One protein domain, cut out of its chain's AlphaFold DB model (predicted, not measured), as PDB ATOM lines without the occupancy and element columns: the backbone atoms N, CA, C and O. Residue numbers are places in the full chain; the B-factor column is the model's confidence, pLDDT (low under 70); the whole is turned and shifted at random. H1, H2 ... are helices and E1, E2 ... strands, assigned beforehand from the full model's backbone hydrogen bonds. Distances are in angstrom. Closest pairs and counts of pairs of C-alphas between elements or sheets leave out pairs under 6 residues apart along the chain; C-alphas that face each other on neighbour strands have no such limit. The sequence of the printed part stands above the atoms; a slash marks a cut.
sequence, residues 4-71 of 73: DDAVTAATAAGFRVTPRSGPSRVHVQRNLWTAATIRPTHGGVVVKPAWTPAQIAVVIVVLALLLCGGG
ATOM      1  N   ASP A   4      24.234 -45.853  -2.540       74.94
ATOM      2  CA  ASP A   4      22.989 -45.184  -2.167       74.94
ATOM      3  C   ASP A   4      23.124 -43.654  -2.151       74.94
ATOM      4  O   ASP A   4      22.224 -42.953  -2.616       74.94
ATOM      5  N   ASP A   5      24.281 -43.118  -1.746       79.38
ATOM      6  CA  ASP A   5      24.554 -41.674  -1.791       79.38
ATOM      7  C   ASP A   5      24.662 -41.175  -3.235       79.38
ATOM      8  O   ASP A   5      24.147 -40.110  -3.580       79.38
ATOM      9  N   ALA A   6      25.303 -41.959  -4.107       75.25
ATOM     10  CA  ALA A   6      25.449 -41.615  -5.519       75.25
ATOM     11  C   ALA A   6      24.096 -41.633  -6.251       75.25
ATOM     12  O   ALA A   6      23.817 -40.752  -7.068       75.25
ATOM     13  N   VAL A   7      23.234 -42.605  -5.938       80.25
ATOM     14  CA  VAL A   7      21.863 -42.671  -6.468       80.25
ATOM     15  C   VAL A   7      21.024 -41.509  -5.940       80.25
ATOM     16  O   VAL A   7      20.300 -40.878  -6.714       80.25
ATOM     17  N   THR A   8      21.157 -41.172  -4.658       84.00
ATOM     18  CA  THR A   8      20.441 -40.054  -4.030       84.00
ATOM     19  C   THR A   8      20.837 -38.718  -4.657       84.00
ATOM     20  O   THR A   8      19.968 -37.945  -5.059       84.00
ATOM     21  N   ALA A   9      22.136 -38.474  -4.845       83.38
ATOM     22  CA  ALA A   9      22.640 -37.270  -5.500       83.38
ATOM     23  C   ALA A   9      22.182 -37.163  -6.966       83.38
ATOM     24  O   ALA A   9      21.748 -36.097  -7.406       83.38
ATOM     25  N   ALA A  10      22.222 -38.265  -7.724       82.12
ATOM     26  CA  ALA A  10      21.736 -38.290  -9.104       82.12
ATOM     27  C   ALA A  10      20.230 -37.992  -9.183       82.12
ATOM     28  O   ALA A  10      19.793 -37.211 -10.031       82.12
ATOM     29  N   THR A  11      19.451 -38.559  -8.263       84.94
ATOM     30  CA  THR A  11      18.004 -38.330  -8.175       84.94
ATOM     31  C   THR A  11      17.696 -36.878  -7.814       84.94
ATOM     32  O   THR A  11      16.859 -36.258  -8.468       84.94
ATOM     33  N   ALA A  12      18.420 -36.293  -6.856       85.88
ATOM     34  CA  ALA A  12      18.297 -34.878  -6.496       85.88
ATOM     35  C   ALA A  12      18.640 -33.939  -7.670       85.88
ATOM     36  O   ALA A  12      18.012 -32.897  -7.839       85.88
ATOM     37  N   ALA A  13      19.580 -34.336  -8.533       84.44
ATOM     38  CA  ALA A  13      19.909 -33.627  -9.771       84.44
ATOM     39  C   ALA A  13      18.888 -33.854 -10.915       84.44
ATOM     40  O   ALA A  13      19.070 -33.344 -12.026       84.44
ATOM     41  N   GLY A  14      17.815 -34.610 -10.663       84.31
ATOM     42  CA  GLY A  14      16.739 -34.883 -11.616       84.31
ATOM     43  C   GLY A  14      17.024 -36.027 -12.588       84.31
ATOM     44  O   GLY A  14      16.360 -36.128 -13.620       84.31
ATOM     45  N   PHE A  15      18.011 -36.880 -12.306       85.25
ATOM     46  CA  PHE A  15      18.257 -38.085 -13.091       85.25
ATOM     47  C   PHE A  15      17.472 -39.265 -12.529       85.25
ATOM     48  O   PHE A  15      17.515 -39.572 -11.341       85.25
ATOM     49  N   ARG A  16      16.818 -40.001 -13.419       85.12
ATOM     50  CA  ARG A  16      16.253 -41.309 -13.126       85.12
ATOM     51  C   ARG A  16      17.337 -42.367 -13.278       85.12
ATOM     52  O   ARG A  16      17.915 -42.527 -14.354       85.12
ATOM     53  N   VAL A  17      17.587 -43.108 -12.204       83.50
ATOM     54  CA  VAL A  17      18.528 -44.231 -12.175       83.50
ATOM     55  C   VAL A  17      17.725 -45.527 -12.246       83.50
ATOM     56  O   VAL A  17      16.850 -45.767 -11.422       83.50
ATOM     57  N   THR A  18      17.954 -46.351 -13.267       84.50
ATOM     58  CA  THR A  18      17.232 -47.613 -13.482       84.50
ATOM     59  C   THR A  18      18.224 -48.775 -13.569       84.50
ATOM     60  O   THR A  18      19.146 -48.720 -14.394       84.50
ATOM     61  N   PRO A  19      18.065 -49.838 -12.760       76.12
ATOM     62  CA  PRO A  19      18.866 -51.043 -12.917       76.12
ATOM     63  C   PRO A  19      18.584 -51.685 -14.280       76.12
ATOM     64  O   PRO A  19      17.435 -51.775 -14.713       76.12
ATOM     65  N   ARG A  20      19.632 -52.124 -14.984       73.38
ATOM     66  CA  ARG A  20      19.516 -52.877 -16.244       73.38
ATOM     67  C   ARG A  20      19.871 -54.340 -16.004       73.38
ATOM     68  O   ARG A  20      20.596 -54.647 -15.070       73.38
ATOM     69  N   SER A  21      19.407 -55.234 -16.877       56.66
ATOM     70  CA  SER A  21      19.673 -56.679 -16.824       56.66
ATOM     71  C   SER A  21      21.178 -56.982 -16.699       56.66
ATOM     72  O   SER A  21      21.933 -56.883 -17.673       56.66
ATOM     73  N   GLY A  22      21.600 -57.296 -15.473       61.25
ATOM     74  CA  GLY A  22      22.976 -57.558 -15.052       61.25
ATOM     75  C   GLY A  22      23.285 -56.873 -13.707       61.25
ATOM     76  O   GLY A  22      23.023 -55.679 -13.582       61.25
ATOM     77  N   PRO A  23      23.889 -57.567 -12.721       63.09
ATOM     78  CA  PRO A  23      24.015 -57.110 -11.322       63.09
ATOM     79  C   PRO A  23      24.854 -55.838 -11.113       63.09
ATOM     80  O   PRO A  23      25.002 -55.358  -9.998       63.09
ATOM     81  N   SER A  24      25.422 -55.286 -12.180       72.44
ATOM     82  CA  SER A  24      26.331 -54.150 -12.138       72.44
ATOM     83  C   SER A  24      26.011 -53.075 -13.179       72.44
ATOM     84  O   SER A  24      26.681 -52.054 -13.212       72.44
ATOM     85  N   ARG A  25      24.998 -53.238 -14.042       75.94
ATOM     86  CA  ARG A  25      24.723 -52.262 -15.108       75.94
ATOM     87  C   ARG A  25      23.601 -51.311 -14.709       75.94
ATOM     88  O   ARG A  25      22.493 -51.742 -14.408       75.94
ATOM     89  N   VAL A  26      23.865 -50.013 -14.810       83.25
ATOM     90  CA  VAL A  26      22.905 -48.974 -14.431       83.25
ATOM     91  C   VAL A  26      22.642 -48.051 -15.611       83.25
ATOM     92  O   VAL A  26      23.555 -47.686 -16.353       83.25
ATOM     93  N   HIS A  27      21.380 -47.705 -15.815       84.19
ATOM     94  CA  HIS A  27      20.952 -46.716 -16.788       84.19
ATOM     95  C   HIS A  27      20.605 -45.416 -16.065       84.19
ATOM     96  O   HIS A  27      19.853 -45.441 -15.097       84.19
ATOM     97  N   VAL A  28      21.160 -44.296 -16.515       83.94
ATOM     98  CA  VAL A  28      20.947 -42.976 -15.914       83.94
ATOM     99  C   VAL A  28      20.396 -42.055 -16.990       83.94
ATOM    100  O   VAL A  28      21.021 -41.897 -18.038       83.94
ATOM    101  N   GLN A  29      19.226 -41.470 -16.753       87.50
ATOM    102  CA  GLN A  29      18.506 -40.675 -17.744       87.50
ATOM    103  C   GLN A  29      17.874 -39.438 -17.108       87.50
ATOM    104  O   GLN A  29      17.184 -39.549 -16.104       87.50
ATOM    105  N   ARG A  30      18.045 -38.273 -17.735       81.62
ATOM    106  CA  ARG A  30      17.291 -37.049 -17.405       81.62
ATOM    107  C   ARG A  30      16.270 -36.693 -18.483       81.62
ATOM    108  O   ARG A  30      15.154 -36.300 -18.181       81.62
ATOM    109  N   ASN A  31      16.649 -36.850 -19.747       79.00
ATOM    110  CA  ASN A  31      15.788 -36.676 -20.917       79.00
ATOM    111  C   ASN A  31      16.303 -37.585 -22.056       79.00
ATOM    112  O   ASN A  31      17.309 -38.276 -21.876       79.00
ATOM    113  N   LEU A  32      15.628 -37.629 -23.212       68.38
ATOM    114  CA  LEU A  32      16.050 -38.481 -24.342       68.38
ATOM    115  C   LEU A  32      17.478 -38.183 -24.837       68.38
ATOM    116  O   LEU A  32      18.158 -39.087 -25.315       68.38
ATOM    117  N   TRP A  33      17.935 -36.943 -24.682       70.50
ATOM    118  CA  TRP A  33      19.247 -36.474 -25.130       70.50
ATOM    119  C   TRP A  33      20.348 -36.677 -24.085       70.50
ATOM    120  O   TRP A  33      21.530 -36.707 -24.410       70.50
ATOM    121  N   THR A  34      19.973 -36.824 -22.818       78.94
ATOM    122  CA  THR A  34      20.877 -36.944 -21.676       78.94
ATOM    123  C   THR A  34      20.617 -38.273 -20.983       78.94
ATOM    124  O   THR A  34      19.984 -38.345 -19.922       78.94
ATOM    125  N   ALA A  35      21.092 -39.339 -21.628       83.81
ATOM    126  CA  ALA A  35      20.973 -40.708 -21.156       83.81
ATOM    127  C   ALA A  35      22.293 -41.469 -21.342       83.81
ATOM    128  O   ALA A  35      22.912 -41.429 -22.410       83.81
ATOM    129  N   ALA A  36      22.710 -42.204 -20.314       84.38
ATOM    130  CA  ALA A  36      23.943 -42.979 -20.303       84.38
ATOM    131  C   ALA A  36      23.746 -44.355 -19.657       84.38
ATOM    132  O   ALA A  36      22.858 -44.583 -18.837       84.38
ATOM    133  N   THR A  37      24.591 -45.300 -20.051       86.25
ATOM    134  CA  THR A  37      24.702 -46.617 -19.432       86.25
ATOM    135  C   THR A  37      26.061 -46.729 -18.770       86.25
ATOM    136  O   THR A  37      27.089 -46.583 -19.431       86.25
ATOM    137  N   ILE A  38      26.052 -47.025 -17.480       84.56
ATOM    138  CA  ILE A  38      27.242 -47.197 -16.659       84.56
ATOM    139  C   ILE A  38      27.436 -48.695 -16.422       84.56
ATOM    140  O   ILE A  38      26.497 -49.406 -16.051       84.56
ATOM    141  N   ARG A  39      28.650 -49.190 -16.677       82.06
ATOM    142  CA  ARG A  39      29.034 -50.587 -16.465       82.06
ATOM    143  C   ARG A  39      30.387 -50.670 -15.741       82.06
ATOM    144  O   ARG A  39      31.396 -50.276 -16.322       82.06
ATOM    145  N   PRO A  40      30.439 -51.255 -14.538       74.69
ATOM    146  CA  PRO A  40      31.658 -51.691 -13.880       74.69
ATOM    147  C   PRO A  40      32.333 -52.804 -14.679       74.69
ATOM    148  O   PRO A  40      31.693 -53.728 -15.189       74.69
ATOM    149  N   THR A  41      33.646 -52.703 -14.778       77.75
ATOM    150  CA  THR A  41      34.558 -53.666 -15.390       77.75
ATOM    151  C   THR A  41      35.717 -53.909 -14.431       77.75
ATOM    152  O   THR A  41      35.927 -53.130 -13.505       77.75
ATOM    153  N   HIS A  42      36.489 -54.975 -14.643       74.94
ATOM    154  CA  HIS A  42      37.605 -55.321 -13.757       74.94
ATOM    155  C   HIS A  42      38.678 -54.213 -13.667       74.94
ATOM    156  O   HIS A  42      39.364 -54.111 -12.661       74.94
ATOM    157  N   GLY A  43      38.790 -53.356 -14.691       81.25
ATOM    158  CA  GLY A  43      39.733 -52.232 -14.735       81.25
ATOM    159  C   GLY A  43      39.128 -50.855 -14.436       81.25
ATOM    160  O   GLY A  43      39.808 -49.855 -14.638       81.25
ATOM    161  N   GLY A  44      37.858 -50.770 -14.017       82.19
ATOM    162  CA  GLY A  44      37.197 -49.494 -13.716       82.19
ATOM    163  C   GLY A  44      35.769 -49.389 -14.246       82.19
ATOM    164  O   GLY A  44      35.068 -50.389 -14.401       82.19
ATOM    165  N   VAL A  45      35.311 -48.170 -14.531       82.44
ATOM    166  CA  VAL A  45      33.924 -47.885 -14.930       82.44
ATOM    167  C   VAL A  45      33.867 -47.432 -16.383       82.44
ATOM    168  O   VAL A  45      34.518 -46.471 -16.776       82.44
ATOM    169  N   VAL A  46      33.037 -48.103 -17.181       84.62
ATOM    170  CA  VAL A  46      32.754 -47.716 -18.563       84.62
ATOM    171  C   VAL A  46      31.420 -46.984 -18.611       84.62
ATOM    172  O   VAL A  46      30.383 -47.544 -18.250       84.62
ATOM    173  N   VAL A  47      31.442 -45.750 -19.111       84.44
ATOM    174  CA  VAL A  47      30.246 -44.943 -19.369       84.44
ATOM    175  C   VAL A  47      30.030 -44.881 -20.876       84.44
ATOM    176  O   VAL A  47      30.921 -44.478 -21.620       84.44
ATOM    177  N   LYS A  48      28.856 -45.310 -21.340       82.62
ATOM    178  CA  LYS A  48      28.468 -45.231 -22.753       82.62
ATOM    179  C   LYS A  48      27.206 -44.393 -22.913       82.62
ATOM    180  O   LYS A  48      26.303 -44.531 -22.083       82.62
ATOM    181  N   PRO A  49      27.090 -43.594 -23.986       80.56
ATOM    182  CA  PRO A  49      25.818 -43.001 -24.369       80.56
ATOM    183  C   PRO A  49      24.749 -44.087 -24.470       80.56
ATOM    184  O   PRO A  49      25.017 -45.204 -24.922       80.56
ATOM    185  N   ALA A  50      23.539 -43.781 -24.017       79.62
ATOM    186  CA  ALA A  50      22.421 -44.705 -24.149       79.62
ATOM    187  C   ALA A  50      21.974 -44.890 -25.601       79.62
ATOM    188  O   ALA A  50      21.426 -45.942 -25.926       79.62
ATOM    189  N   TRP A  51      22.234 -43.880 -26.431       76.69
ATOM    190  CA  TRP A  51      21.860 -43.820 -27.833       76.69
ATOM    191  C   TRP A  51      23.095 -43.576 -28.688       76.69
ATOM    192  O   TRP A  51      23.937 -42.742 -28.351       76.69
ATOM    193  N   THR A  52      23.191 -44.275 -29.813       81.19
ATOM    194  CA  THR A  52      24.129 -43.888 -30.872       81.19
ATOM    195  C   THR A  52      23.496 -42.814 -31.764       81.19
ATOM    196  O   THR A  52      22.268 -42.770 -31.878       81.19
ATOM    197  N   PRO A  53      24.292 -41.976 -32.458       79.88
ATOM    198  CA  PRO A  53      23.760 -41.018 -33.432       79.88
ATOM    199  C   PRO A  53      22.851 -41.677 -34.479       79.88
ATOM    200  O   PRO A  53      21.827 -41.116 -34.852       79.88
ATOM    201  N   ALA A  54      23.173 -42.910 -34.885       82.19
ATOM    202  CA  ALA A  54      22.347 -43.697 -35.797       82.19
ATOM    203  C   ALA A  54      20.971 -44.046 -35.200       82.19
ATOM    204  O   ALA A  54      19.959 -43.907 -35.877       82.19
ATOM    205  N   GLN A  55      20.906 -44.451 -33.926       83.12
ATOM    206  CA  GLN A  55      19.629 -44.730 -33.256       83.12
ATOM    207  C   GLN A  55      18.777 -43.465 -33.100       83.12
ATOM    208  O   GLN A  55      17.561 -43.527 -33.265       83.12
ATOM    209  N   ILE A  56      19.409 -42.318 -32.831       83.81
ATOM    210  CA  ILE A  56      18.720 -41.019 -32.784       83.81
ATOM    211  C   ILE A  56      18.142 -40.681 -34.162       83.81
ATOM    212  O   ILE A  56      16.968 -40.336 -34.258       83.81
ATOM    213  N   ALA A  57      18.930 -40.838 -35.229       85.00
ATOM    214  CA  ALA A  57      18.478 -40.585 -36.595       85.00
ATOM    215  C   ALA A  57      17.266 -41.452 -36.970       85.00
ATOM    216  O   ALA A  57      16.287 -40.932 -37.498       85.00
ATOM    217  N   VAL A  58      17.287 -42.746 -36.632       87.62
ATOM    218  CA  VAL A  58      16.148 -43.650 -36.872       87.62
ATOM    219  C   VAL A  58      14.892 -43.166 -36.148       87.62
ATOM    220  O   VAL A  58      13.828 -43.110 -36.758       87.62
ATOM    221  N   VAL A  59      14.996 -42.768 -34.878       85.19
ATOM    222  CA  VAL A  59      13.839 -42.256 -34.126       85.19
ATOM    223  C   VAL A  59      13.294 -40.969 -34.736       85.19
ATOM    224  O   VAL A  59      12.081 -40.851 -34.878       85.19
ATOM    225  N   ILE A  60      14.159 -40.037 -35.148       88.56
ATOM    226  CA  ILE A  60      13.736 -38.800 -35.822       88.56
ATOM    227  C   ILE A  60      12.986 -39.120 -37.120       88.56
ATOM    228  O   ILE A  60      11.917 -38.561 -37.351       88.56
ATOM    229  N   VAL A  61      13.502 -40.043 -37.940       89.75
ATOM    230  CA  VAL A  61      12.853 -40.459 -39.195       89.75
ATOM    231  C   VAL A  61      11.492 -41.098 -38.928       89.75
ATOM    232  O   VAL A  61      10.517 -40.743 -39.583       89.75
ATOM    233  N   VAL A  62      11.395 -41.998 -37.948       89.19
ATOM    234  CA  VAL A  62      10.121 -42.641 -37.590       89.19
ATOM    235  C   VAL A  62       9.113 -41.618 -37.066       89.19
ATOM    236  O   VAL A  62       7.963 -41.642 -37.492       89.19
ATOM    237  N   LEU A  63       9.525 -40.690 -36.196       89.25
ATOM    238  CA  LEU A  63       8.645 -39.613 -35.728       89.25
ATOM    239  C   LEU A  63       8.176 -38.723 -36.879       89.25
ATOM    240  O   LEU A  63       6.994 -38.401 -36.942       89.25
ATOM    241  N   ALA A  64       9.069 -38.351 -37.797       88.94
ATOM    242  CA  ALA A  64       8.710 -37.562 -38.969       88.94
ATOM    243  C   ALA A  64       7.706 -38.309 -39.858       88.94
ATOM    244  O   ALA A  64       6.704 -37.730 -40.257       88.94
ATOM    245  N   LEU A  65       7.917 -39.606 -40.107       91.19
ATOM    246  CA  LEU A  65       6.979 -40.436 -40.866       91.19
ATOM    247  C   LEU A  65       5.619 -40.563 -40.176       91.19
ATOM    248  O   LEU A  65       4.600 -40.509 -40.851       91.19
ATOM    249  N   LEU A  66       5.577 -40.696 -38.848       88.38
ATOM    250  CA  LEU A  66       4.320 -40.753 -38.095       88.38
ATOM    251  C   LEU A  66       3.565 -39.419 -38.138       88.38
ATOM    252  O   LEU A  66       2.355 -39.406 -38.349       88.38
ATOM    253  N   LEU A  67       4.272 -38.298 -37.975       87.12
ATOM    254  CA  LEU A  67       3.678 -36.959 -37.995       87.12
ATOM    255  C   LEU A  67       3.242 -36.533 -39.405       87.12
ATOM    256  O   LEU A  67       2.198 -35.908 -39.554       87.12
ATOM    257  N   CYS A  68       4.012 -36.880 -40.439       82.19
ATOM    258  CA  CYS A  68       3.689 -36.558 -41.830       82.19
ATOM    259  C   CYS A  68       2.726 -37.571 -42.474       82.19
ATOM    260  O   CYS A  68       1.977 -37.206 -43.374       82.19
ATOM    261  N   GLY A  69       2.733 -38.830 -42.029       64.44
ATOM    262  CA  GLY A  69       1.876 -39.903 -42.541       64.44
ATOM    263  C   GLY A  69       0.505 -39.997 -41.863       64.44
ATOM    264  O   GLY A  69      -0.412 -40.572 -42.438       64.44
ATOM    265  N   GLY A  70       0.330 -39.398 -40.679       56.22
ATOM    266  CA  GLY A  70      -0.940 -39.372 -39.937       56.22
ATOM    267  C   GLY A  70      -2.025 -38.438 -40.496       56.22
ATOM    268  O   GLY A  70      -3.077 -38.314 -39.883       56.22
ATOM    269  N   GLY A  71      -1.785 -37.777 -41.637       51.66
ATOM    270  CA  GLY A  71      -2.762 -36.931 -42.337       51.66
ATOM    271  C   GLY A  71      -3.611 -37.657 -43.388       51.66
ATOM    272  O   GLY A  71      -4.283 -36.996 -44.174       51.66
TER     273      GLY A  71
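What this domain is: This is residues 4 to 71 of the 73 residues of an uncharacterized protein of Micromonospora aurantiaca (UniProt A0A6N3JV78). A four-stranded sheet has short helix H1 over one face at its E1 edge; long helix H2 follows E4, and residues 57 to 71 stick out as an arm. The 68 printed residues run H1 E1 E2 E3 E4 H2; the sheet, in order E1 E2 E3 E4, is a meander, each strand the antiparallel neighbour of the one before. The class is mixed, the whole loose: radius of gyration of the C-alphas 15.6 A, spans 49 by 27 by 18 A.

How they stand to each other: H1, residues 4 to 12, touches E1, residues 16 to 19; their closest C-alphas, of Val 7 and Val 17, are 6.8 A apart. E1 and E2, residues 26 to 31, form a hairpin, with N 18 and O 27 within hydrogen-bond range at 2.8 A. E2 and E3, residues 34 to 41, form another, with N 28 and O 36 at 2.9 A. E3 and E4, residues 44 to 49, form a third, with N 39 and O 46 at 2.9 A. H2, residues 53 to 69, is not on the sheet. In both helices every O i to N i+4 pair is within range.

Where its parts are: H1 begins at C-alpha 4 (22.989, -45.184, -2.167). E3 is 22.5 A long; H2, 23.7 A, ends at C-alpha 69 (1.876, -39.903, -42.541).

The domain as a whole: The printed part has no cut and no long link. Residues 21 to 23, 32 and 69 to 71 have pLDDT under 70.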